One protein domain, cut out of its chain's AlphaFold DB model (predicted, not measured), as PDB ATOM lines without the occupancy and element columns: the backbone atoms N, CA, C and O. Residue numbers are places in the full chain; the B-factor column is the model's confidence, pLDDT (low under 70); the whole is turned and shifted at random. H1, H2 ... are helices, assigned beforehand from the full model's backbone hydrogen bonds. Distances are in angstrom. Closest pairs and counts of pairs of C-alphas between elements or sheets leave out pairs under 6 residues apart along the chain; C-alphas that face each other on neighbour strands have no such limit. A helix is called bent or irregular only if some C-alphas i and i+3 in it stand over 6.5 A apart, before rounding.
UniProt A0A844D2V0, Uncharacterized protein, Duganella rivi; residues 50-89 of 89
ATOM      1  N   LEU A  50      -5.450 -42.035  36.788       87.06
ATOM      2  CA  LEU A  50      -5.889 -41.800  35.420       87.06
ATOM      3  C   LEU A  50      -6.642 -43.047  34.950       87.06
ATOM      4  O   LEU A  50      -6.073 -44.139  34.963       87.06
ATOM      5  N   THR A  51      -7.907 -42.882  34.571       90.81
ATOM      6  CA  THR A  51      -8.733 -43.936  33.968       90.81
ATOM      7  C   THR A  51      -8.888 -43.605  32.492       90.81
ATOM      8  O   THR A  51      -9.351 -42.515  32.166       90.81
ATOM      9  N   VAL A  52      -8.463 -44.514  31.619       90.81
ATOM     10  CA  VAL A  52      -8.493 -44.344  30.162       90.81
ATOM     11  C   VAL A  52      -8.826 -45.670  29.501       90.81
ATOM     12  O   VAL A  52      -8.453 -46.726  30.016       90.81
ATOM     13  N   ASP A  53      -9.465 -45.587  28.342       94.69
ATOM     14  CA  ASP A  53      -9.698 -46.733  27.475       94.69
ATOM     15  C   ASP A  53      -8.564 -46.827  26.448       94.69
ATOM     16  O   ASP A  53      -8.171 -45.834  25.832       94.69
ATOM     17  N   VAL A  54      -8.004 -48.024  26.286       92.88
ATOM     18  CA  VAL A  54      -6.906 -48.332  25.356       92.88
ATOM     19  C   VAL A  54      -7.174 -49.675  24.678       92.88
ATOM     20  O   VAL A  54      -7.963 -50.478  25.179       92.88
ATOM     21  N   SER A  55      -6.529 -49.938  23.539       96.50
ATOM     22  CA  SER A  55      -6.690 -51.215  22.838       96.50
ATOM     23  C   SER A  55      -6.170 -52.392  23.672       96.50
ATOM     24  O   SER A  55      -5.210 -52.260  24.438       96.50
ATOM     25  N   GLN A  56      -6.784 -53.566  23.500       95.19
ATOM     26  CA  GLN A  56      -6.373 -54.786  24.208       95.19
ATOM     27  C   GLN A  56      -4.913 -55.157  23.910       95.19
ATOM     28  O   GLN A  56      -4.172 -55.501  24.826       95.19
ATOM     29  N   GLU A  57      -4.466 -54.975  22.666       95.38
ATOM     30  CA  GLU A  57      -3.076 -55.215  22.255       95.38
ATOM     31  C   GLU A  57      -2.067 -54.390  23.068       95.38
ATOM     32  O   GLU A  57      -1.006 -54.886  23.448       95.38
ATOM     33  N   VAL A  58      -2.400 -53.134  23.389       93.06
ATOM     34  CA  VAL A  58      -1.541 -52.262  24.204       93.06
ATOM     35  C   VAL A  58      -1.486 -52.748  25.649       93.06
ATOM     36  O   VAL A  58      -0.419 -52.704  26.263       93.06
ATOM     37  N   ILE A  59      -2.604 -53.242  26.190       93.69
ATOM     38  CA  ILE A  59      -2.645 -53.833  27.534       93.69
ATOM     39  C   ILE A  59      -1.739 -55.067  27.579       93.69
ATOM     40  O   ILE A  59      -0.886 -55.166  28.455       93.69
ATOM     41  N   GLU A  60      -1.846 -55.965  26.602       96.00
ATOM     42  CA  GLU A  60      -0.996 -57.157  26.529       96.00
ATOM     43  C   GLU A  60       0.490 -56.820  26.373       96.00
ATOM     44  O   GLU A  60       1.346 -57.429  27.021       96.00
ATOM     45  N   ALA A  61       0.816 -55.843  25.525       93.88
ATOM     46  CA  ALA A  61       2.185 -55.383  25.342       93.88
ATOM     47  C   ALA A  61       2.755 -54.778  26.636       93.88
ATOM     48  O   ALA A  61       3.906 -55.050  26.988       93.88
ATOM     49  N   LEU A  62       1.953 -53.999  27.370       92.75
ATOM     50  CA  LEU A  62       2.339 -53.422  28.656       92.75
ATOM     51  C   LEU A  62       2.577 -54.506  29.715       92.75
ATOM     52  O   LEU A  62       3.531 -54.411  30.489       92.75
ATOM     53  N   ASP A  63       1.758 -55.555  29.720       93.62
ATOM     54  CA  ASP A  63       1.867 -56.675  30.655       93.62
ATOM     55  C   ASP A  63       3.143 -57.476  30.410       93.62
ATOM     56  O   ASP A  63       3.921 -57.696  31.341       93.62
ATOM     57  N   LYS A  64       3.423 -57.807  29.146       94.38
ATOM     58  CA  LYS A  64       4.678 -58.451  28.728       94.38
ATOM     59  C   LYS A  64       5.896 -57.586  29.052       94.38
ATOM     60  O   LYS A  64       6.911 -58.098  29.516       94.38
ATOM     61  N   TYR A  65       5.804 -56.270  28.845       91.50
ATOM     62  CA  TYR A  65       6.898 -55.344  29.144       91.50
ATOM     63  C   TYR A  65       7.246 -55.321  30.635       91.50
ATOM     64  O   TYR A  65       8.421 -55.232  30.992       91.50
ATOM     65  N   VAL A  66       6.234 -55.377  31.501       94.69
ATOM     66  CA  VAL A  66       6.393 -55.333  32.958       94.69
ATOM     67  C   VAL A  66       6.792 -56.690  33.541       94.69
ATOM     68  O   VAL A  66       7.474 -56.720  34.557       94.69
ATOM     69  N   GLN A  67       6.444 -57.805  32.893       90.69
ATOM     70  CA  GLN A  67       6.617 -59.165  33.422       90.69
ATOM     71  C   GLN A  67       8.016 -59.468  33.989       90.69
ATOM     72  O   GLN A  67       8.128 -60.145  35.008       90.69
ATOM     73  N   PHE A  68       9.073 -58.960  33.352       87.81
ATOM     74  CA  PHE A  68      10.464 -59.201  33.758       87.81
ATOM     75  C   PHE A  68      11.172 -57.944  34.268       87.81
ATOM     76  O   PHE A  68      12.398 -57.904  34.357       87.81
ATOM     77  N   LYS A  69      10.413 -56.888  34.562       88.75
ATOM     78  CA  LYS A  69      10.947 -55.609  35.017       88.75
ATOM     79  C   LYS A  69      10.401 -55.299  36.400       88.75
ATOM     80  O   LYS A  69       9.206 -55.419  36.639       88.75
ATOM     81  N   ASP A  70      11.261 -54.811  37.285       90.31
ATOM     82  CA  ASP A  70      10.860 -54.329  38.611       90.31
ATOM     83  C   ASP A  70      10.215 -52.930  38.526       90.31
ATOM     84  O   ASP A  70      10.669 -51.949  39.109       90.31
ATOM     85  N   VAL A  71       9.197 -52.792  37.672       92.69
ATOM     86  CA  VAL A  71       8.467 -51.540  37.434       92.69
ATOM     87  C   VAL A  71       6.979 -51.828  37.361       92.69
ATOM     88  O   VAL A  71       6.561 -52.848  36.830       92.69
ATOM     89  N   THR A  72       6.141 -50.918  37.849       90.88
ATOM     90  CA  THR A  72       4.691 -51.095  37.715       90.88
ATOM     91  C   THR A  72       4.197 -50.573  36.365       90.88
ATOM     92  O   THR A  72       4.779 -49.646  35.802       90.88
ATOM     93  N   LYS A  73       3.064 -51.097  35.871       92.12
ATOM     94  CA  LYS A  73       2.378 -50.569  34.670       92.12
ATOM     95  C   LYS A  73       2.195 -49.045  34.743       92.12
ATOM     96  O   LYS A  73       2.440 -48.337  33.773       92.12
ATOM     97  N   GLY A  74       1.827 -48.538  35.924       90.88
ATOM     98  CA  GLY A  74       1.660 -47.106  36.168       90.88
ATOM     99  C   GLY A  74       2.957 -46.306  36.044       90.88
ATOM    100  O   GLY A  74       2.930 -45.212  35.494       90.88
ATOM    101  N   ASP A  75       4.094 -46.848  36.492       90.81
ATOM    102  CA  ASP A  75       5.389 -46.168  36.353       90.81
ATOM    103  C   ASP A  75       5.861 -46.138  34.889       90.81
ATOM    104  O   ASP A  75       6.478 -45.165  34.457       90.81
ATOM    105  N   VAL A  76       5.541 -47.175  34.105       93.50
ATOM    106  CA  VAL A  76       5.807 -47.198  32.657       93.50
ATOM    107  C   VAL A  76       4.982 -46.127  31.944       93.50
ATOM    108  O   VAL A  76       5.541 -45.339  31.182       93.50
ATOM    109  N   VAL A  77       3.679 -46.059  32.230       93.25
ATOM    110  CA  VAL A  77       2.781 -45.049  31.652       93.25
ATOM    111  C   VAL A  77       3.208 -43.635  32.055       93.25
ATOM    112  O   VAL A  77       3.323 -42.775  31.185       93.25
ATOM    113  N   ASP A  78       3.521 -43.390  33.332       92.25
ATOM    114  CA  ASP A  78       4.008 -42.083  33.800       92.25
ATOM    115  C   ASP A  78       5.295 -41.673  33.070       92.25
ATOM    116  O   ASP A  78       5.407 -40.545  32.597       92.25
ATOM    117  N   ARG A  79       6.248 -42.596  32.886       92.00
ATOM    118  CA  ARG A  79       7.494 -42.320  32.156       92.00
ATOM    119  C   ARG A  79       7.244 -41.956  30.691       92.00
ATOM    120  O   ARG A  79       7.854 -41.004  30.202       92.00
ATOM    121  N   LEU A  80       6.366 -42.688  30.003       91.94
ATOM    122  CA  LEU A  80       5.996 -42.403  28.613       91.94
ATOM    123  C   LEU A  80       5.330 -41.027  28.490       91.94
ATOM    124  O   LEU A  80       5.753 -40.213  27.670       91.94
ATOM    125  N   LEU A  81       4.350 -40.736  29.352       92.06
ATOM    126  CA  LEU A  81       3.639 -39.456  29.362       92.06
ATOM    127  C   LEU A  81       4.561 -38.289  29.715       92.06
ATOM    128  O   LEU A  81       4.505 -37.254  29.060       92.06
ATOM    129  N   ARG A  82       5.466 -38.446  30.688       91.44
ATOM    130  CA  ARG A  82       6.484 -37.428  30.996       91.44
ATOM    131  C   ARG A  82       7.396 -37.163  29.806       91.44
ATOM    132  O   ARG A  82       7.668 -36.006  29.504       91.44
ATOM    133  N   GLY A  83       7.851 -38.215  29.126       91.94
ATOM    134  CA  GLY A  83       8.695 -38.090  27.939       91.94
ATOM    135  C   GLY A  83       8.000 -37.369  26.781       91.94
ATOM    136  O   GLY A  83       8.652 -36.607  26.073       91.94
ATOM    137  N   ALA A  84       6.693 -37.575  26.612       89.88
ATOM    138  CA  ALA A  84       5.905 -36.942  25.558       89.88
ATOM    139  C   ALA A  84       5.457 -35.509  25.900       89.88
ATOM    140  O   ALA A  84       5.525 -34.630  25.046       89.88
ATOM    141  N   LEU A  85       4.999 -35.270  27.132       90.50
ATOM    142  CA  LEU A  85       4.321 -34.029  27.533       90.50
ATOM    143  C   LEU A  85       5.235 -33.022  28.236       90.50
ATOM    144  O   LEU A  85       4.994 -31.822  28.153       90.50
ATOM    145  N   LEU A  86       6.257 -33.489  28.959       89.62
ATOM    146  CA  LEU A  86       7.117 -32.639  29.796       89.62
ATOM    147  C   LEU A  86       8.549 -32.516  29.272       89.62
ATOM    148  O   LEU A  86       9.380 -31.851  29.894       89.62
ATOM    149  N   ARG A  87       8.871 -33.145  28.139       84.38
ATOM    150  CA  ARG A  87      10.157 -32.917  27.480       84.38
ATOM    151  C   ARG A  87      10.168 -31.476  26.962       84.38
ATOM    152  O   ARG A  87       9.398 -31.144  26.065       84.38
ATOM    153  N   LYS A  88      11.035 -30.629  27.537       64.94
ATOM    154  CA  LYS A  88      11.331 -29.297  26.986       64.94
ATOM    155  C   LYS A  88      11.747 -29.477  25.525       64.94
ATOM    156  O   LYS A  88      12.696 -30.216  25.257       64.94
ATOM    157  N   ARG A  89      10.979 -28.871  24.623       60.50
ATOM    158  CA  ARG A  89      11.395 -28.641  23.241       60.50
ATOM    159  C   ARG A  89      12.423 -27.523  23.205       60.50
ATOM    160  O   ARG A  89      12.283 -26.598  24.037       60.50
TER     161      ARG A  89
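AT A GLANCE: This is residues 50 to 89 of the 89 residues of an uncharacterized protein of Duganella rivi (UniProt A0A844D2V0). Two helices of similar length, H1 and H2, meet near their ends as an L, with the first residue of H2 set by the later part of H1 and the rest of H2 reaching away from it. Residues 51 to 58 stick out at the beginning of H1, and residues 78 to 89, with most of H2, stick out as the other arm. The printed part has 40 residues with two named helices, H1 then H2, and no named strand; its class is all helix. It is loose, with a radius of gyration of the C-alphas of 11.4 A and spans of 31 by 24 by 16 A.

IN THESE COORDINATES: The printed part begins at Leu 50, with its C-alpha at (-5.889, -41.800, 35.420). H1 takes residues 56 to 67, from C-alpha 56 at (-6.373, -54.786, 24.208), and is 16.5 A long from first to last C-alpha. H2 takes residues 73 to 85, is 18.1 A long and ends with C-alpha 85 at (4.321, -34.029, 27.533). Neither helix is bent.

HOW THE PARTS SIT: H1 and H2 only just touch, with 3 pairs of C-alphas within 8 A. Residues 62 to 66 of H1 touch residue 73 of H2 alone; the closest C-alphas, those of Val 66 and Lys 73, are 6.5 A apart. The lines of the two helices stand at 70.0 degrees, only just about perpendicular, and their centres are 14.3 A apart. In H1 and H2 every O i to N i+4 pair is within hydrogen-bond range.

THE WHOLE: The two C-alphas farthest apart, those of Gln 67 and Arg 89, are 32.5 A apart. The link from H1 to H2, five residues, is tight. The printed part has no cut and ends at Arg 89, the chain's last residue. The mean pLDDT of the printed part is 90.5, and residues 88 to 89 are under 70.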